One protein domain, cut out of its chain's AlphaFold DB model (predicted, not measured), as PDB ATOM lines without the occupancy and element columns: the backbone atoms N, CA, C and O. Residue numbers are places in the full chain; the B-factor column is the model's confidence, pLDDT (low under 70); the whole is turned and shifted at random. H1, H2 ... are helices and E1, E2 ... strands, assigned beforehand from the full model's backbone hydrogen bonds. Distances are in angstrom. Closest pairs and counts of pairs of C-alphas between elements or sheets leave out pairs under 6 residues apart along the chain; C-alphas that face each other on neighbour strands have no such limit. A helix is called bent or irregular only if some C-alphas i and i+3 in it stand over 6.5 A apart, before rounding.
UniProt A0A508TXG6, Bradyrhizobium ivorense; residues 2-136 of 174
ATOM      1  N   VAL A   2     -14.251  10.751 -24.265       97.06
ATOM      2  CA  VAL A   2     -14.341  11.987 -25.079       97.06
ATOM      3  C   VAL A   2     -15.108  13.121 -24.396       97.06
ATOM      4  O   VAL A   2     -14.562  14.206 -24.216       97.06
ATOM      5  N   LYS A   3     -16.353  12.864 -23.972       95.56
ATOM      6  CA  LYS A   3     -17.192  13.874 -23.311       95.56
ATOM      7  C   LYS A   3     -16.494  14.483 -22.097       95.56
ATOM      8  O   LYS A   3     -16.412  15.698 -22.011       95.56
ATOM      9  N   LEU A   4     -15.951  13.643 -21.214       96.00
ATOM     10  CA  LEU A   4     -15.269  14.089 -19.999       96.00
ATOM     11  C   LEU A   4     -14.113  15.047 -20.317       96.00
ATOM     12  O   LEU A   4     -14.057  16.135 -19.758       96.00
ATOM     13  N   ALA A   5     -13.232  14.676 -21.248       96.94
ATOM     14  CA  ALA A   5     -12.091  15.509 -21.623       96.94
ATOM     15  C   ALA A   5     -12.525  16.867 -22.204       96.94
ATOM     16  O   ALA A   5     -11.999  17.914 -21.823       96.94
ATOM     17  N   LEU A   6     -13.522  16.866 -23.092       96.88
ATOM     18  CA  LEU A   6     -14.047  18.099 -23.682       96.88
ATOM     19  C   LEU A   6     -14.800  18.964 -22.660       96.88
ATOM     20  O   LEU A   6     -14.715  20.191 -22.707       96.88
ATOM     21  N   ASP A   7     -15.515  18.348 -21.720       95.62
ATOM     22  CA  ASP A   7     -16.227  19.051 -20.649       95.62
ATOM     23  C   ASP A   7     -15.276  19.601 -19.585       95.62
ATOM     24  O   ASP A   7     -15.620  20.582 -18.934       95.62
ATOM     25  N   MET A   8     -14.070  19.042 -19.455       95.56
ATOM     26  CA  MET A   8     -12.958  19.618 -18.689       95.56
ATOM     27  C   MET A   8     -12.241  20.763 -19.425       95.56
ATOM     28  O   MET A   8     -11.362  21.404 -18.854       95.56
ATOM     29  N   GLY A   9     -12.619  21.055 -20.675       94.56
ATOM     30  CA  GLY A   9     -12.112  22.201 -21.430       94.56
ATOM     31  C   GLY A   9     -11.050  21.879 -22.481       94.56
ATOM     32  O   GLY A   9     -10.429  22.810 -22.994       94.56
ATOM     33  N   ALA A  10     -10.845  20.607 -22.840       96.62
ATOM     34  CA  ALA A  10     -10.005  20.268 -23.987       96.62
ATOM     35  C   ALA A  10     -10.537  20.923 -25.279       96.62
ATOM     36  O   ALA A  10     -11.744  20.962 -25.525       96.62
ATOM     37  N   ALA A  11      -9.622  21.423 -26.115       95.94
ATOM     38  CA  ALA A  11      -9.943  22.057 -27.400       95.94
ATOM     39  C   ALA A  11     -10.208  21.065 -28.534       95.94
ATOM     40  O   ALA A  11     -10.655  21.451 -29.609       95.94
ATOM     41  N   GLY A  12      -9.960  19.788 -28.285       97.00
ATOM     42  CA  GLY A  12     -10.172  18.723 -29.240       97.00
ATOM     43  C   GLY A  12      -9.718  17.395 -28.689       97.00
ATOM     44  O   GLY A  12      -9.215  17.313 -27.567       97.00
ATOM     45  N   ILE A  13      -9.915  16.363 -29.496       98.44
ATOM     46  CA  ILE A  13      -9.492  15.000 -29.196       98.44
ATOM     47  C   ILE A  13      -8.663  14.485 -30.363       98.44
ATOM     48  O   ILE A  13      -9.021  14.698 -31.520       98.44
ATOM     49  N   THR A  14      -7.582  13.789 -30.033       98.19
ATOM     50  CA  THR A  14      -6.782  13.020 -30.981       98.19
ATOM     51  C   THR A  14      -7.037  11.539 -30.714       98.19
ATOM     52  O   THR A  14      -6.771  11.063 -29.611       98.19
ATOM     53  N   PHE A  15      -7.616  10.841 -31.689       98.62
ATOM     54  CA  PHE A  15      -8.040   9.449 -31.563       98.62
ATOM     55  C   PHE A  15      -6.975   8.498 -32.124       98.62
ATOM     56  O   PHE A  15      -6.623   8.644 -33.296       98.62
ATOM     57  N   PRO A  16      -6.473   7.541 -31.325       98.12
ATOM     58  CA  PRO A  16      -5.610   6.468 -31.806       98.12
ATOM     59  C   PRO A  16      -6.430   5.329 -32.433       98.12
ATOM     60  O   PRO A  16      -7.642   5.236 -32.218       98.12
ATOM     61  N   LEU A  17      -5.746   4.438 -33.150       97.88
ATOM     62  CA  LEU A  17      -6.225   3.138 -33.628       97.88
ATOM     63  C   LEU A  17      -7.500   3.202 -34.482       97.88
ATOM     64  O   LEU A  17      -8.359   2.326 -34.399       97.88
ATOM     65  N   VAL A  18      -7.620   4.234 -35.319       98.69
ATOM     66  CA  VAL A  18      -8.724   4.376 -36.276       98.69
ATOM     67  C   VAL A  18      -8.303   3.783 -37.615       98.69
ATOM     68  O   VAL A  18      -7.395   4.289 -38.268       98.69
ATOM     69  N   ASN A  19      -8.982   2.724 -38.035       98.69
ATOM     70  CA  ASN A  19      -8.626   1.922 -39.199       98.69
ATOM     71  C   ASN A  19      -9.592   2.107 -40.370       98.69
ATOM     72  O   ASN A  19      -9.240   1.795 -41.502       98.69
ATOM     73  N   THR A  20     -10.809   2.593 -40.118       98.88
ATOM     74  CA  THR A  20     -11.865   2.689 -41.134       98.88
ATOM     75  C   THR A  20     -12.539   4.059 -41.167       98.88
ATOM     76  O   THR A  20     -12.551   4.807 -40.186       98.88
ATOM     77  N   ALA A  21     -13.181   4.377 -42.294       98.81
ATOM     78  CA  ALA A  21     -14.003   5.581 -42.428       98.81
ATOM     79  C   ALA A  21     -15.186   5.604 -41.443       98.81
ATOM     80  O   ALA A  21     -15.568   6.668 -40.958       98.81
ATOM     81  N   GLN A  22     -15.749   4.439 -41.107       98.81
ATOM     82  CA  GLN A  22     -16.817   4.341 -40.114       98.81
ATOM     83  C   GLN A  22     -16.314   4.744 -38.724       98.81
ATOM     84  O   GLN A  22     -16.919   5.598 -38.080       98.81
ATOM     85  N   GLU A  23     -15.185   4.190 -38.279       98.81
ATOM     86  CA  GLU A  23     -14.574   4.557 -36.995       98.81
ATOM     87  C   GLU A  23     -14.200   6.047 -36.960       98.81
ATOM     88  O   GLU A  23     -14.436   6.727 -35.959       98.81
ATOM     89  N   ALA A  24     -13.691   6.592 -38.069       98.88
ATOM     90  CA  ALA A  24     -13.405   8.018 -38.200       98.88
ATOM     91  C   ALA A  24     -14.674   8.883 -38.073       98.88
ATOM     92  O   ALA A  24     -14.681   9.878 -37.342       98.88
ATOM     93  N   ALA A  25     -15.776   8.486 -38.715       98.75
ATOM     94  CA  ALA A  25     -17.063   9.168 -38.592       98.75
ATOM     95  C   ALA A  25     -17.610   9.098 -37.156       98.75
ATOM     96  O   ALA A  25     -18.157  10.076 -36.641       98.75
ATOM     97  N   GLU A  26     -17.405   7.975 -36.465       98.62
ATOM     98  CA  GLU A  26     -17.753   7.844 -35.053       98.62
ATOM     99  C   GLU A  26     -16.927   8.773 -34.156       98.62
ATOM    100  O   GLU A  26     -17.487   9.373 -33.229       98.62
ATOM    101  N   CYS A  27     -15.635   8.943 -34.449       98.69
ATOM    102  CA  CYS A  27     -14.767   9.908 -33.774       98.69
ATOM    103  C   CYS A  27     -15.311  11.333 -33.916       98.69
ATOM    104  O   CYS A  27     -15.524  12.017 -32.910       98.69
ATOM    105  N   VAL A  28     -15.644  11.752 -35.143       98.62
ATOM    106  CA  VAL A  28     -16.257  13.064 -35.402       98.62
ATOM    107  C   VAL A  28     -17.564  13.204 -34.621       98.62
ATOM    108  O   VAL A  28     -17.728  14.168 -33.867       98.62
ATOM    109  N   ALA A  29     -18.460  12.219 -34.705       98.31
ATOM    110  CA  ALA A  29     -19.751  12.258 -34.026       98.31
ATOM    111  C   ALA A  29     -19.619  12.398 -32.498       98.31
ATOM    112  O   ALA A  29     -20.447  13.060 -31.872       98.31
ATOM    113  N   MET A  30     -18.580  11.831 -31.874       98.25
ATOM    114  CA  MET A  30     -18.336  11.978 -30.430       98.25
ATOM    115  C   MET A  30     -17.888  13.387 -30.014       98.25
ATOM    116  O   MET A  30     -18.048  13.755 -28.849       98.25
ATOM    117  N   THR A  31     -17.343  14.184 -30.935       98.00
ATOM    118  CA  THR A  31     -16.877  15.555 -30.651       98.00
ATOM    119  C   THR A  31     -17.932  16.627 -30.934       98.00
ATOM    120  O   THR A  31     -17.801  17.753 -30.451       98.00
ATOM    121  N   ARG A  32     -18.980  16.295 -31.697       97.44
ATOM    122  CA  ARG A  32     -20.024  17.225 -32.149       97.44
ATOM    123  C   ARG A  32     -21.322  17.039 -31.368       97.44
ATOM    124  O   ARG A  32     -21.730  15.917 -31.079       97.44
ATOM    125  N   TYR A  33     -21.992  18.146 -31.063       96.94
ATOM    126  CA  TYR A  33     -23.346  18.127 -30.511       96.94
ATOM    127  C   TYR A  33     -24.394  17.797 -31.594       96.94
ATOM    128  O   TYR A  33     -24.136  18.034 -32.781       96.94
ATOM    129  N   PRO A  34     -25.584  17.290 -31.217       95.88
ATOM    130  CA  PRO A  34     -26.709  17.157 -32.139       95.88
ATOM    131  C   PRO A  34     -27.039  18.482 -32.856       95.88
ATOM    132  O   PRO A  34     -26.907  19.545 -32.247       95.88
ATOM    133  N   PRO A  35     -27.465  18.449 -34.136       94.31
ATOM    134  CA  PRO A  35     -27.701  17.264 -34.971       94.31
ATOM    135  C   PRO A  35     -26.447  16.734 -35.695       94.31
ATOM    136  O   PRO A  35     -26.525  15.727 -36.385       94.31
ATOM    137  N   ARG A  36     -25.286  17.391 -35.558       94.50
ATOM    138  CA  ARG A  36     -24.050  17.038 -36.290       94.50
ATOM    139  C   ARG A  36     -23.242  15.909 -35.636       94.50
ATOM    140  O   ARG A  36     -22.166  15.562 -36.111       94.50
ATOM    141  N   GLY A  37     -23.722  15.376 -34.517       96.50
ATOM    142  CA  GLY A  37     -23.087  14.298 -33.773       96.50
ATOM    143  C   GLY A  37     -23.905  13.886 -32.557       96.50
ATOM    144  O   GLY A  37     -25.105  14.143 -32.477       96.50
ATOM    145  N   ARG A  38     -23.235  13.239 -31.604       96.75
ATOM    146  CA  ARG A  38     -23.832  12.585 -30.432       96.75
ATOM    147  C   ARG A  38     -23.153  12.947 -29.105       96.75
ATOM    148  O   ARG A  38     -23.362  12.260 -28.108       96.75
ATOM    149  N   ARG A  39     -22.337  14.008 -29.059       96.50
ATOM    150  CA  ARG A  39     -21.788  14.535 -27.797       96.50
ATOM    151  C   ARG A  39     -22.943  14.986 -26.899       96.50
ATOM    152  O   ARG A  39     -23.745  15.824 -27.296       96.50
ATOM    153  N   GLY A  40     -23.012  14.466 -25.676       95.19
ATOM    154  CA  GLY A  40     -23.979  14.937 -24.679       95.19
ATOM    155  C   GLY A  40     -23.590  16.305 -24.114       95.19
ATOM    156  O   GLY A  40     -22.416  16.530 -23.811       95.19
ATOM    157  N   PHE A  41     -24.562  17.198 -23.924       94.75
ATOM    158  CA  PHE A  41     -24.344  18.501 -23.284       94.75
ATOM    159  C   PHE A  41     -24.022  18.350 -21.790       94.75
ATOM    160  O   PHE A  41     -24.496  17.440 -21.115       94.75
ATOM    161  N   GLY A  42     -23.123  19.188 -21.296       91.94
ATOM    162  CA  GLY A  42     -22.695  19.260 -19.898       91.94
ATOM    163  C   GLY A  42     -21.310  19.887 -19.687       91.94
ATOM    164  O   GLY A  42     -20.572  19.384 -18.843       91.94
ATOM    165  N   PRO A  43     -20.911  20.946 -20.422       92.12
ATOM    166  CA  PRO A  43     -19.588  21.560 -20.300       92.12
ATOM    167  C   PRO A  43     -19.486  22.462 -19.053       92.12
ATOM    168  O   PRO A  43     -19.006  23.589 -19.150       92.12
ATOM    169  N   PHE A  44     -19.942  21.989 -17.886       93.31
ATOM    170  CA  PHE A  44     -20.067  22.770 -16.643       93.31
ATOM    171  C   PHE A  44     -18.726  23.251 -16.063       93.31
ATOM    172  O   PHE A  44     -18.707  24.097 -15.179       93.31
ATOM    173  N   ILE A  45     -17.603  22.735 -16.570       94.50
ATOM    174  CA  ILE A  45     -16.247  23.231 -16.283       94.50
ATOM    175  C   ILE A  45     -15.675  23.919 -17.526       94.50
ATOM    176  O   ILE A  45     -15.110  25.010 -17.451       94.50
ATOM    177  N   GLY A  46     -15.859  23.294 -18.690       93.62
ATOM    178  CA  GLY A  46     -15.320  23.745 -19.962       93.62
ATOM    179  C   GLY A  46     -15.695  25.184 -20.288       93.62
ATOM    180  O   GLY A  46     -14.829  25.926 -20.735       93.62
ATOM    181  N   HIS A  47     -16.927  25.623 -20.016       95.25
ATOM    182  CA  HIS A  47     -17.338  26.996 -20.330       95.25
ATOM    183  C   HIS A  47     -16.433  28.065 -19.687       95.25
ATOM    184  O   HIS A  47     -16.033  29.012 -20.366       95.25
ATOM    185  N   SER A  48     -15.987  27.845 -18.446       95.12
ATOM    186  CA  SER A  48     -15.056  28.733 -17.742       95.12
ATOM    187  C   SER A  48     -13.678  28.780 -18.407       95.12
ATOM    188  O   SER A  48     -13.109  29.858 -18.565       95.12
ATOM    189  N   ARG A  49     -13.155  27.640 -18.887       94.50
ATOM    190  CA  ARG A  49     -11.885  27.576 -19.645       94.50
ATOM    191  C   ARG A  49     -11.930  28.399 -20.938       94.50
ATOM    192  O   ARG A  49     -10.889  28.867 -21.398       94.50
ATOM    193  N   TRP A  50     -13.105  28.550 -21.537       94.25
ATOM    194  CA  TRP A  50     -13.297  29.335 -22.759       94.25
ATOM    195  C   TRP A  50     -13.749  30.775 -22.495       94.25
ATOM    196  O   TRP A  50     -13.919  31.527 -23.448       94.25
ATOM    197  N   GLY A  51     -13.918  31.172 -21.228       96.00
ATOM    198  CA  GLY A  51     -14.338  32.526 -20.864       96.00
ATOM    199  C   GLY A  51     -15.753  32.872 -21.336       96.00
ATOM    200  O   GLY A  51     -16.022  34.029 -21.650       96.00
ATOM    201  N   VAL A  52     -16.648  31.881 -21.422       97.00
ATOM    202  CA  VAL A  52     -18.044  32.055 -21.857       97.00
ATOM    203  C   VAL A  52     -19.024  31.588 -20.783       97.00
ATOM    204  O   VAL A  52     -18.684  30.769 -19.921       97.00
ATOM    205  N   SER A  53     -20.260  32.093 -20.833       97.25
ATOM    206  CA  SER A  53     -21.344  31.547 -20.013       97.25
ATOM    207  C   SER A  53     -21.699  30.123 -20.465       97.25
ATOM    208  O   SER A  53     -21.320  29.682 -21.556       97.25
ATOM    209  N   LEU A  54     -22.425  29.386 -19.624       96.25
ATOM    210  CA  LEU A  54     -22.867  28.034 -19.965       96.25
ATOM    211  C   LEU A  54     -23.800  28.039 -21.189       96.25
ATOM    212  O   LEU A  54     -23.682  27.175 -22.058       96.25
ATOM    213  N   GLU A  55     -24.686  29.031 -21.274       95.56
ATOM    214  CA  GLU A  55     -25.633  29.247 -22.373       95.56
ATOM    215  C   GLU A  55     -24.907  29.569 -23.683       95.56
ATOM    216  O   GLU A  55     -25.275  29.076 -24.750       95.56
ATOM    217  N   ASP A  56     -23.826  30.346 -23.593       96.75
ATOM    218  CA  ASP A  56     -23.007  30.755 -24.730       96.75
ATOM    219  C   ASP A  56     -22.053  29.660 -25.228       96.75
ATOM    220  O   ASP A  56     -21.530  29.753 -26.343       96.75
ATOM    221  N   TYR A  57     -21.814  28.609 -24.439       97.00
ATOM    222  CA  TYR A  57     -20.838  27.581 -24.798       97.00
ATOM    223  C   TYR A  57     -21.188  26.879 -26.108       97.00
ATOM    224  O   TYR A  57     -20.344  26.753 -26.994       97.00
ATOM    225  N   LEU A  58     -22.423  26.399 -26.243       95.31
ATOM    226  CA  LEU A  58     -22.835  25.667 -27.436       95.31
ATOM    227  C   LEU A  58     -22.714  26.518 -28.717       95.31
ATOM    228  O   LEU A  58     -22.040  26.053 -29.641       95.31
ATOM    229  N   PRO A  59     -23.280  27.741 -28.794       95.50
ATOM    230  CA  PRO A  59     -23.191  28.560 -30.001       95.50
ATOM    231  C   PRO A  59     -21.787  29.115 -30.289       95.50
ATOM    232  O   PRO A  59     -21.451  29.270 -31.461       95.50
ATOM    233  N   LYS A  60     -20.956  29.402 -29.272       96.00
ATOM    234  CA  LYS A  60     -19.631  30.029 -29.479       96.00
ATOM    235  C   LYS A  60     -18.467  29.039 -29.551       96.00
ATOM    236  O   LYS A  60     -17.494  29.295 -30.251       96.00
ATOM    237  N   VAL A  61     -18.548  27.923 -28.826       95.88
ATOM    238  CA  VAL A  61     -17.437  26.966 -28.646       95.88
ATOM    239  C   VAL A  61     -17.795  25.572 -29.154       95.88
ATOM    240  O   VAL A  61     -16.937  24.854 -29.655       95.88
ATOM    241  N   GLY A  62     -19.063  25.164 -29.080       92.31
ATOM    242  CA  GLY A  62     -19.474  23.798 -29.419       92.31
ATOM    243  C   GLY A  62     -19.078  23.344 -30.830       92.31
ATOM    244  O   GLY A  62     -18.850  22.153 -31.040       92.31
ATOM    245  N   GLY A  63     -18.958  24.281 -31.776       92.38
ATOM    246  CA  GLY A  63     -18.524  24.025 -33.152       92.38
ATOM    247  C   GLY A  63     -17.016  24.133 -33.416       92.38
ATOM    248  O   GLY A  63     -16.597  23.799 -34.518       92.38
ATOM    249  N   THR A  64     -16.202  24.586 -32.455       94.69
ATOM    250  CA  THR A  64     -14.761  24.857 -32.660       94.69
ATOM    251  C   THR A  64     -13.850  23.699 -32.247       94.69
ATOM    252  O   THR A  64     -12.641  23.756 -32.455       94.69
ATOM    253  N   ILE A  65     -14.422  22.640 -31.668       96.44
ATOM    254  CA  ILE A  65     -13.686  21.494 -31.133       96.44
ATOM    255  C   ILE A  65     -12.994  20.712 -32.255       96.44
ATOM    256  O   ILE A  65     -13.655  20.247 -33.191       96.44
ATOM    257  N   SER A  66     -11.684  20.491 -32.149       97.75
ATOM    258  CA  SER A  66     -10.954  19.699 -33.141       97.75
ATOM    259  C   SER A  66     -11.144  18.189 -32.949       97.75
ATOM    260  O   SER A  66     -11.295  17.681 -31.836       97.75
ATOM    261  N   CYS A  67     -11.166  17.467 -34.066       98.50
ATOM    262  CA  CYS A  67     -11.198  16.009 -34.118       98.50
ATOM    263  C   CYS A  67     -10.021  15.545 -34.971       98.50
ATOM    264  O   CYS A  67     -10.077  15.634 -36.196       98.50
ATOM    265  N   ASN A  68      -8.952  15.086 -34.331       98.56
ATOM    266  CA  ASN A  68      -7.769  14.584 -35.017       98.56
ATOM    267  C   ASN A  68      -7.745  13.061 -34.947       98.56
ATOM    268  O   ASN A  68      -8.194  12.477 -33.960       98.56
ATOM    269  N   ILE A  69      -7.186  12.420 -35.963       98.75
ATOM    270  CA  ILE A  69      -7.034  10.964 -36.001       98.75
ATOM    271  C   ILE A  69      -5.564  10.636 -36.207       98.75
ATOM    272  O   ILE A  69      -4.906  11.251 -37.045       98.75
ATOM    273  N   ILE A  70      -5.059   9.677 -35.439       98.56
ATOM    274  CA  ILE A  70      -3.724   9.128 -35.626       98.56
ATOM    275  C   ILE A  70      -3.801   8.013 -36.667       98.56
ATOM    276  O   ILE A  70      -4.580   7.072 -36.537       98.56
ATOM    277  N   VAL A  71      -2.982   8.139 -37.706       98.62
ATOM    278  CA  VAL A  71      -2.759   7.117 -38.724       98.62
ATOM    279  C   VAL A  71      -1.492   6.365 -38.336       98.62
ATOM    280  O   VAL A  71      -0.380   6.867 -38.509       98.62
ATOM    281  N   GLU A  72      -1.691   5.187 -37.752       98.19
ATOM    282  CA  GLU A  72      -0.632   4.402 -37.100       98.19
ATOM    283  C   GLU A  72      -0.651   2.911 -37.419       98.19
ATOM    284  O   GLU A  72       0.186   2.168 -36.923       98.19
ATOM    285  N   THR A  73      -1.584   2.463 -38.255       98.69
ATOM    286  CA  THR A  73      -1.697   1.053 -38.624       98.69
ATOM    287  C   THR A  73      -1.639   0.878 -40.135       98.69
ATOM    288  O   THR A  73      -1.966   1.789 -40.904       98.69
ATOM    289  N   LYS A  74      -1.291  -0.331 -40.582       98.31
ATOM    290  CA  LYS A  74      -1.381  -0.708 -41.992       98.31
ATOM    291  C   LYS A  74      -2.818  -0.583 -42.508       98.31
ATOM    292  O   LYS A  74      -3.029  -0.041 -43.584       98.31
ATOM    293  N   SER A  75      -3.805  -1.005 -41.715       98.69
ATOM    294  CA  SER A  75      -5.225  -0.911 -42.085       98.69
ATOM    295  C   SER A  75      -5.688   0.541 -42.280       98.69
ATOM    296  O   SER A  75      -6.422   0.834 -43.221       98.69
ATOM    297  N   ALA A  76      -5.216   1.474 -41.448       98.75
ATOM    298  CA  ALA A  76      -5.500   2.896 -41.616       98.75
ATOM    299  C   ALA A  76      -4.896   3.455 -42.915       98.75
ATOM    300  O   ALA A  76      -5.532   4.268 -43.583       98.75
ATOM    301  N   ILE A  77      -3.693   3.005 -43.292       98.75
ATOM    302  CA  ILE A  77      -3.064   3.357 -44.574       98.75
ATOM    303  C   ILE A  77      -3.851   2.764 -45.747       98.75
ATOM    304  O   ILE A  77      -4.165   3.493 -46.682       98.75
ATOM    305  N   ASP A  78      -4.235   1.490 -45.680       98.69
ATOM    306  CA  ASP A  78      -5.010   0.818 -46.732       98.69
ATOM    307  C   ASP A  78      -6.382   1.491 -46.962       98.69
ATOM    308  O   ASP A  78      -6.886   1.506 -48.084       98.69
ATOM    309  N   ASN A  79      -6.965   2.096 -45.920       98.88
ATOM    310  CA  ASN A  79      -8.247   2.807 -45.967       98.88
ATOM    311  C   ASN A  79      -8.117   4.341 -46.028       98.88
ATOM    312  O   ASN A  79      -9.118   5.047 -45.844       98.88
ATOM    313  N   ILE A  80      -6.917   4.887 -46.252       98.88
ATOM    314  CA  ILE A  80      -6.648   6.308 -45.997       98.88
ATOM    315  C   ILE A  80      -7.492   7.246 -46.861       98.88
ATOM    316  O   ILE A  80      -7.953   8.277 -46.372       98.88
ATOM    317  N   GLU A  81      -7.759   6.891 -48.120       98.81
ATOM    318  CA  GLU A  81      -8.616   7.675 -49.006       98.81
ATOM    319  C   GLU A  81     -10.054   7.768 -48.467       98.81
ATOM    320  O   GLU A  81     -10.651   8.845 -48.479       98.81
ATOM    321  N   ALA A  82     -10.596   6.666 -47.939       98.81
ATOM    322  CA  ALA A  82     -11.938   6.638 -47.361       98.81
ATOM    323  C   ALA A  82     -12.001   7.405 -46.032       98.81
ATOM    324  O   ALA A  82     -12.968   8.123 -45.786       98.81
ATOM    325  N   ILE A  83     -10.961   7.302 -45.196       98.88
ATOM    326  CA  ILE A  83     -10.841   8.087 -43.957       98.88
ATOM    327  C   ILE A  83     -10.790   9.583 -44.283       98.88
ATOM    328  O   ILE A  83     -11.505  10.368 -43.668       98.88
ATOM    329  N   CYS A  84     -10.001   9.987 -45.284       98.81
ATOM    330  CA  CYS A  84      -9.894  11.385 -45.703       98.81
ATOM    331  C   CYS A  84     -11.212  11.967 -46.242       98.81
ATOM    332  O   CYS A  84     -11.393  13.182 -46.213       98.81
ATOM    333  N   ALA A  85     -12.131  11.128 -46.731       98.62
ATOM    334  CA  ALA A  85     -13.441  11.561 -47.215       98.62
ATOM    335  C   ALA A  85     -14.445  11.873 -46.087       98.62
ATOM    336  O   ALA A  85     -15.521  12.411 -46.357       98.62
ATOM    337  N   VAL A  86     -14.127  11.545 -44.831       98.75
ATOM    338  CA  VAL A  86     -15.011  11.798 -43.688       98.75
ATOM    339  C   VAL A  86     -14.994  13.280 -43.313       98.75
ATOM    340  O   VAL A  86     -13.976  13.837 -42.897       98.75
ATOM    341  N   GLU A  87     -16.158  13.921 -43.404       97.69
ATOM    342  CA  GLU A  87     -16.332  15.319 -43.015       97.69
ATOM    343  C   GLU A  87     -16.131  15.516 -41.502       97.69
ATOM    344  O   GLU A  87     -16.592  14.730 -40.676       97.69
ATOM    345  N   GLY A  88     -15.474  16.616 -41.127       97.31
ATOM    346  CA  GLY A  88     -15.314  17.035 -39.734       97.31
ATOM    347  C   GLY A  88     -13.996  16.619 -39.079       97.31
ATOM    348  O   GLY A  88     -13.730  17.067 -37.959       97.31
ATOM    349  N   ILE A  89     -13.153  15.845 -39.772       98.62
ATOM    350  CA  ILE A  89     -11.757  15.617 -39.377       98.62
ATOM    351  C   ILE A  89     -10.993  16.940 -39.483       98.62
ATOM    352  O   ILE A  89     -10.994  17.605 -40.515       98.62
ATOM    353  N   SER A  90     -10.347  17.334 -38.390       98.31
ATOM    354  CA  SER A  90      -9.542  18.556 -38.313       98.31
ATOM    355  C   SER A  90      -8.119  18.339 -38.814       98.31
ATOM    356  O   SER A  90      -7.582  19.208 -39.492       98.31
ATOM    357  N   ALA A  91      -7.522  17.191 -38.491       98.38
ATOM    358  CA  ALA A  91      -6.226  16.789 -39.016       98.38
ATOM    359  C   ALA A  91      -6.024  15.272 -38.926       98.38
ATOM    360  O   ALA A  91      -6.553  14.612 -38.027       98.38
ATOM    361  N   LEU A  92      -5.196  14.742 -39.820       98.75
ATOM    362  CA  LEU A  92      -4.640  13.398 -39.715       98.75
ATOM    363  C   LEU A  92      -3.183  13.478 -39.256       98.75
ATOM    364  O   LEU A  92      -2.376  14.213 -39.821       98.75
ATOM    365  N   VAL A  93      -2.848  12.736 -38.208       98.31
ATOM    366  CA  VAL A  93      -1.523  12.717 -37.589       98.31
ATOM    367  C   VAL A  93      -0.835  11.425 -37.988       98.31
ATOM    368  O   VAL A  93      -1.288  10.353 -37.605       98.31
ATOM    369  N   LEU A  94       0.258  11.506 -38.738       97.81
ATOM    370  CA  LEU A  94       1.063  10.323 -39.020       97.81
ATOM    371  C   LEU A  94       1.897   9.980 -37.777       97.81
ATOM    372  O   LEU A  94       2.709  10.802 -37.346       97.81
ATOM    373  N   ALA A  95       1.725   8.780 -37.224       97.25
ATOM    374  CA  ALA A  95       2.547   8.283 -36.120       97.25
ATOM    375  C   ALA A  95       3.589   7.287 -36.654       97.25
ATOM    376  O   ALA A  95       3.287   6.110 -36.853       97.25
ATOM    377  N   PRO A  96       4.827   7.743 -36.918       96.19
ATOM    378  CA  PRO A  96       5.817   6.924 -37.608       96.19
ATOM    379  C   PRO A  96       6.282   5.729 -36.769       96.19
ATOM    380  O   PRO A  96       6.563   4.673 -37.324       96.19
ATOM    381  N   PHE A  97       6.351   5.872 -35.443       96.38
ATOM    382  CA  PHE A  97       6.835   4.816 -34.556       96.38
ATOM    383  C   PHE A  97       5.883   3.619 -34.543       96.38
ATOM    384  O   PHE A  97       6.306   2.523 -34.903       96.38
ATOM    385  N   ASP A  98       4.607   3.836 -34.235       97.69
ATOM    386  CA  ASP A  98       3.587   2.785 -34.234       97.69
ATOM    387  C   ASP A  98       3.388   2.182 -35.634       97.69
ATOM    388  O   ASP A  98       3.418   0.960 -35.786       97.69
ATOM    389  N   LEU A  99       3.354   3.013 -36.685       98.25
ATOM    390  CA  LEU A  99       3.257   2.515 -38.061       98.25
ATOM    391  C   LEU A  99       4.449   1.631 -38.445       98.25
ATOM    392  O   LEU A  99       4.277   0.615 -39.111       98.25
ATOM    393  N   SER A 100       5.666   1.985 -38.020       98.31
ATOM    394  CA  SER A 100       6.848   1.159 -38.284       98.31
ATOM    395  C   SER A 100       6.783  -0.195 -37.572       98.31
ATOM    396  O   SER A 100       7.239  -1.193 -38.123       98.31
ATOM    397  N   VAL A 101       6.182  -0.254 -36.377       98.25
ATOM    398  CA  VAL A 101       5.941  -1.518 -35.665       98.25
ATOM    399  C   VAL A 101       4.933  -2.362 -36.440       98.25
ATOM    400  O   VAL A 101       5.195  -3.536 -36.691       98.25
ATOM    401  N   GLU A 102       3.834  -1.756 -36.886       97.81
ATOM    402  CA  GLU A 102       2.774  -2.459 -37.612       97.81
ATOM    403  C   GLU A 102       3.220  -2.971 -38.992       97.81
ATOM    404  O   GLU A 102       2.748  -3.998 -39.477       97.81
ATOM    405  N   LEU A 103       4.176  -2.287 -39.621       97.81
ATOM    406  CA  LEU A 103       4.798  -2.721 -40.874       97.81
ATOM    407  C   LEU A 103       5.941  -3.732 -40.670       97.81
ATOM    408  O   LEU A 103       6.541  -4.178 -41.646       97.81
ATOM    409  N   GLY A 104       6.251  -4.113 -39.427       97.69
ATOM    410  CA  GLY A 104       7.306  -5.080 -39.117       97.69
ATOM    411  C   GLY A 104       8.730  -4.522 -39.221       97.69
ATOM    412  O   GLY A 104       9.684  -5.293 -39.301       97.69
ATOM    413  N   CYS A 105       8.895  -3.198 -39.203       97.75
ATOM    414  CA  CYS A 105      10.178  -2.503 -39.310       97.75
ATOM    415  C   CYS A 105      10.381  -1.475 -38.171       97.75
ATOM    416  O   CYS A 105      10.588  -0.289 -38.434       97.75
ATOM    417  N   PRO A 106      10.323  -1.890 -36.888       97.38
ATOM    418  CA  PRO A 106      10.266  -0.980 -35.744       97.38
ATOM    419  C   PRO A 106      11.453  -0.007 -35.712       97.38
ATOM    420  O   PRO A 106      12.608  -0.415 -35.587       97.38
ATOM    421  N   GLY A 107      11.159   1.290 -35.825       95.38
ATOM    422  CA  GLY A 107      12.153   2.369 -35.833       95.38
ATOM    423  C   GLY A 107      12.984   2.492 -37.118       95.38
ATOM    424  O   GLY A 107      13.862   3.351 -37.180       95.38
ATOM    425  N   GLN A 108      12.724   1.664 -38.135       96.75
ATOM    426  CA  GLN A 108      13.391   1.708 -39.440       96.75
ATOM    427  C   GLN A 108      12.508   2.473 -40.437       96.75
ATOM    428  O   GLN A 108      11.602   1.916 -41.057       96.75
ATOM    429  N   PHE A 109      12.747   3.780 -40.555       95.88
ATOM    430  CA  PHE A 109      11.913   4.702 -41.343       95.88
ATOM    431  C   PHE A 109      12.353   4.867 -42.805       95.88
ATOM    432  O   PHE A 109      11.765   5.647 -43.551       95.88
ATOM    433  N   ASP A 110      13.398   4.161 -43.215       96.19
ATOM    434  CA  ASP A 110      13.959   4.151 -44.565       96.19
ATOM    435  C   ASP A 110      13.551   2.907 -45.368       96.19
ATOM    436  O   ASP A 110      13.899   2.785 -46.545       96.19
ATOM    437  N   THR A 111      12.781   1.992 -44.769       97.94
ATOM    438  CA  THR A 111      12.331   0.787 -45.466       97.94
ATOM    439  C   THR A 111      11.380   1.130 -46.619       97.94
ATOM    440  O   THR A 111      10.576   2.066 -46.514       97.94
ATOM    441  N   PRO A 112      11.405   0.362 -47.727       98.12
ATOM    442  CA  PRO A 112      10.518   0.607 -48.860       98.12
ATOM    443  C   PRO A 112       9.035   0.634 -48.480       98.12
ATOM    444  O   PRO A 112       8.284   1.435 -49.030       98.12
ATOM    445  N   ASP A 113       8.610  -0.217 -47.547       97.75
ATOM    446  CA  ASP A 113       7.202  -0.319 -47.160       97.75
ATOM    447  C   ASP A 113       6.764   0.847 -46.271       97.75
ATOM    448  O   ASP A 113       5.689   1.407 -46.495       97.75
ATOM    449  N   PHE A 114       7.623   1.305 -45.355       98.38
ATOM    450  CA  PHE A 114       7.359   2.520 -44.587       98.38
ATOM    451  C   PHE A 114       7.269   3.750 -45.497       98.38
ATOM    452  O   PHE A 114       6.308   4.515 -45.425       98.38
ATOM    453  N   LEU A 115       8.225   3.920 -46.417       98.00
ATOM    454  CA  LEU A 115       8.231   5.050 -47.349       98.00
ATOM    455  C   LEU A 115       7.001   5.053 -48.268       98.00
ATOM    456  O   LEU A 115       6.417   6.115 -48.497       98.00
ATOM    457  N   LYS A 116       6.564   3.884 -48.757       98.44
ATOM    458  CA  LYS A 116       5.315   3.756 -49.529       98.44
ATOM    459  C   LYS A 116       4.096   4.171 -48.708       98.44
ATOM    460  O   LYS A 116       3.261   4.914 -49.220       98.44
ATOM    461  N   ALA A 117       4.009   3.744 -47.447       98.56
ATOM    462  CA  ALA A 117       2.906   4.115 -46.565       98.56
ATOM    463  C   ALA A 117       2.852   5.636 -46.328       98.56
ATOM    464  O   ALA A 117       1.794   6.250 -46.473       98.56
ATOM    465  N   VAL A 118       4.002   6.271 -46.065       98.19
ATOM    466  CA  VAL A 118       4.112   7.737 -45.930       98.19
ATOM    467  C   VAL A 118       3.659   8.446 -47.210       98.19
ATOM    468  O   VAL A 118       2.880   9.395 -47.148       98.19
ATOM    469  N   GLN A 119       4.109   7.982 -48.379       98.31
ATOM    470  CA  GLN A 119       3.726   8.568 -49.669       98.31
ATOM    471  C   GLN A 119       2.224   8.435 -49.940       98.31
ATOM    472  O   GLN A 119       1.597   9.387 -50.407       98.31
ATOM    473  N   GLN A 120       1.632   7.279 -49.630       98.69
ATOM    474  CA  GLN A 120       0.195   7.054 -49.772       98.69
ATOM    475  C   GLN A 120      -0.602   7.987 -48.854       98.69
ATOM    476  O   GLN A 120      -1.523   8.661 -49.322       98.69
ATOM    477  N   PHE A 121      -0.196   8.100 -47.587       98.75
ATOM    478  CA  PHE A 121      -0.779   9.038 -46.630       98.75
ATOM    479  C   PHE A 121      -0.727  10.485 -47.134       98.75
ATOM    480  O   PHE A 121      -1.740  11.189 -47.146       98.75
ATOM    481  N   GLU A 122       0.440  10.935 -47.599       98.44
ATOM    482  CA  GLU A 122       0.627  12.300 -48.089       98.44
ATOM    483  C   GLU A 122      -0.194  12.593 -49.338       98.44
ATOM    484  O   GLU A 122      -0.784  13.669 -49.441       98.44
ATOM    485  N   ARG A 123      -0.254  11.641 -50.271       98.62
ATOM    486  CA  ARG A 123      -1.053  11.763 -51.490       98.62
ATOM    487  C   ARG A 123      -2.535  11.904 -51.155       98.62
ATOM    488  O   ARG A 123      -3.181  12.812 -51.672       98.62
ATOM    489  N   ALA A 124      -3.064  11.026 -50.303       98.69
ATOM    490  CA  ALA A 124      -4.482  11.007 -49.952       98.69
ATOM    491  C   ALA A 124      -4.908  12.280 -49.205       98.69
ATOM    492  O   ALA A 124      -5.863  12.945 -49.607       98.69
ATOM    493  N   THR A 125      -4.148  12.674 -48.181       98.62
ATOM    494  CA  THR A 125      -4.408  13.897 -47.399       98.62
ATOM    495  C   THR A 125      -4.341  15.157 -48.260       98.62
ATOM    496  O   THR A 125      -5.231  16.004 -48.183       98.62
ATOM    497  N   THR A 126      -3.338  15.271 -49.137       98.31
ATOM    498  CA  THR A 126      -3.220  16.403 -50.065       98.31
ATOM    499  C   THR A 126      -4.368  16.432 -51.076       98.31
ATOM    500  O   THR A 126      -4.947  17.498 -51.290       98.31
ATOM    501  N   ALA A 127      -4.742  15.292 -51.667       98.31
ATOM    502  CA  ALA A 127      -5.847  15.217 -52.625       98.31
ATOM    503  C   ALA A 127      -7.193  15.608 -51.992       98.31
ATOM    504  O   ALA A 127      -7.965  16.358 -52.589       98.31
ATOM    505  N   ALA A 128      -7.444  15.154 -50.762       98.25
ATOM    506  CA  ALA A 128      -8.659  15.457 -50.010       98.25
ATOM    507  C   ALA A 128      -8.633  16.826 -49.304       98.25
ATOM    508  O   ALA A 128      -9.643  17.246 -48.746       98.25
ATOM    509  N   LYS A 129      -7.494  17.535 -49.327       98.06
ATOM    510  CA  LYS A 129      -7.264  18.799 -48.602       98.06
ATOM    511  C   LYS A 129      -7.502  18.680 -47.089       98.06
ATOM    512  O   LYS A 129      -7.901  19.648 -46.443       98.06
ATOM    513  N   VAL A 130      -7.228  17.507 -46.524       98.38
ATOM    514  CA  VAL A 130      -7.277  17.280 -45.076       98.38
ATOM    515  C   VAL A 130      -5.922  17.676 -44.485       98.38
ATOM    516  O   VAL A 130      -4.896  17.171 -44.951       98.38
ATOM    517  N   PRO A 131      -5.868  18.566 -43.474       98.44
ATOM    518  CA  PRO A 131      -4.611  18.926 -42.831       98.44
ATOM    519  C   PRO A 131      -3.880  17.693 -42.295       98.44
ATOM    520  O   PRO A 131      -4.481  16.825 -41.663       98.44
ATOM    521  N   LYS A 132      -2.570  17.626 -42.530       97.94
ATOM    522  CA  LYS A 132      -1.707  16.548 -42.040       97.94
ATOM    523  C   LYS A 132      -0.691  17.065 -41.033       97.94
ATOM    524  O   LYS A 132      -0.171  18.174 -41.189       97.94
ATOM    525  N   SER A 133      -0.391  16.247 -40.031       97.88
ATOM    526  CA  SER A 133       0.567  16.546 -38.967       97.88
ATOM    527  C   SER A 133       1.681  15.505 -38.922       97.88
ATOM    528  O   SER A 133       1.426  14.314 -39.102       97.88
ATOM    529  N   ALA A 134       2.912  15.968 -38.705       94.56
ATOM    530  CA  ALA A 134       4.110  15.129 -38.665       94.56
ATOM    531  C   ALA A 134       4.707  15.065 -37.260       94.56
ATOM    532  O   ALA A 134       4.516  15.969 -36.449       94.56
ATOM    533  N   VAL A 135       5.522  14.040 -37.027       94.62
ATOM    534  CA  VAL A 135       6.521  14.018 -35.954       94.62
ATOM    535  C   VAL A 135       7.891  14.241 -36.583       94.62
ATOM    536  O   VAL A 135       8.238  13.579 -37.559       94.62
ATOM    537  N   ALA A 136       8.663  15.173 -36.031       93.19
ATOM    538  CA  ALA A 136      10.021  15.480 -36.465       93.19
ATOM    539  C   ALA A 136      10.894  15.743 -35.237       93.19
ATOM    540  O   ALA A 136      10.493  16.468 -34.336       93.19
TER     541      ALA A 136
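AT A GLANCE: This is residues 2 to 136 of the 174 residues of a protein of Bradyrhizobium ivorense (UniProt A0A508TXG6). An elongated domain is built round a strongly twisted sheet of four short parallel strands, with H2 and H8 packed along one face and short H6 between those two helices. H3 and H4 make a small head away from the sheet at one end of the long axis, and H7, residues 103 to 111 and the first residues of H8 lie toward the other end. The printed part has 135 residues, with eight named helices and four named strands in the order H1 E1 H2 H3 H4 E2 H5 H6 E3 H7 H8 E4; the sheet order is E1 E2 E3 E4, and the class is mixed, helices and strands. With a radius of gyration of the C-alphas of 16.6 A the whole is only just compact, close to loose, and its C-alphas span 53 by 25 by 19 A.

IN THESE COORDINATES: H1 is residues 2 to 7, with C-alpha 2 at (-14.341, 11.987, -25.079). E1 is residues 12 to 15, and H2 is residues 21 to 31, 15.7 A long. H3 is residues 46 to 49. H4, residues 54 to 60, is irregular, but only just: C-alphas 55 and 58 are 6.8 A apart. E2, residues 66 to 71, is the longest strand at 16.0 A, with C-alpha 66 at (-10.954, 19.699, -33.141). H5 is residues 74 to 78, H6 residues 80 to 84, E3 residues 91 to 94 and H7 residues 96 to 102. H8, residues 112 to 128, is the longest helix at 24.3 A. E4, residues 132 to 135, is 10.5 A long and ends with C-alpha 135 at (6.521, 14.018, -35.954).

HOW THE PARTS SIT: E1 and E2 are parallel at 19 degrees, with N 15 and O 68 2.9 A apart, within hydrogen-bond range. E2 and E3 are parallel at 25 degrees, with N 71 and O 93 at 2.8 A. E3 and E4 are parallel at 35 degrees, with N 133 and O 92 at 2.8 A. Three strand-helix-strand units, parallel neighbour strands with helices between, follow along the chain: E1, H2 H3 H4, E2; E2, H5 H6, E3; and E3, H7 H8, E4, the last two with right-handed crossovers. The domain has two layers, helices on one face of a sheet, with H1, H2 and H8 on that face. H2 has a height over the sheet of 8.9 A and runs along the strands, at 27 degrees to E2 on the local plane; its closest C-alphas to E2 are Val 28 and Cys 67, 6.0 A. H8, on the same face as H2, has a height over the sheet of 9.0 A, lies over E3 and E4, and stands at 7 degrees to E3 on the local plane. H2 and H8 are apart, but H6 touches both: the closest C-alphas are Ala 21 and Ile 83, 4.3 A, and Glu 81 and Ala 124, 5.4 A. H6 only grazes the sheet, with residues 80 to 84, and H7 only grazes it, with residues 96 to 99. H5 is not on the sheet, but only just, with 4 pairs of C-alphas within 10 A; residues 117 to 121 of H8 touch it, closest at the C-alphas of Ile 77 and Ala 117, 6.3 A. H1 touches H2 at a shallow tilt of 23 degrees, the same way, closest at the C-alphas of Val 2 and Met 30, 6.7 A. H3 and H4 are not on the sheet, and are close but not clearly touching, with the C-alphas of His 47 and Leu 54 5.6 A apart. Every O i to N i+4 pair is within hydrogen-bond range in H1, H2, H5, H6, H7 and H8; H4 has 1 of 3, and 1 of 4 O i to N i+3 pairs, while H3 is too short for an O i to N i+4 pair.

THE WHOLE: The two C-alphas farthest apart are those of Glu 55 and Pro 112, 53.2 A. The printed part has no cut. The link from H2 to H3, 14 residues, is long. The mean pLDDT of the printed part is 97.2, and no printed residue is under 70.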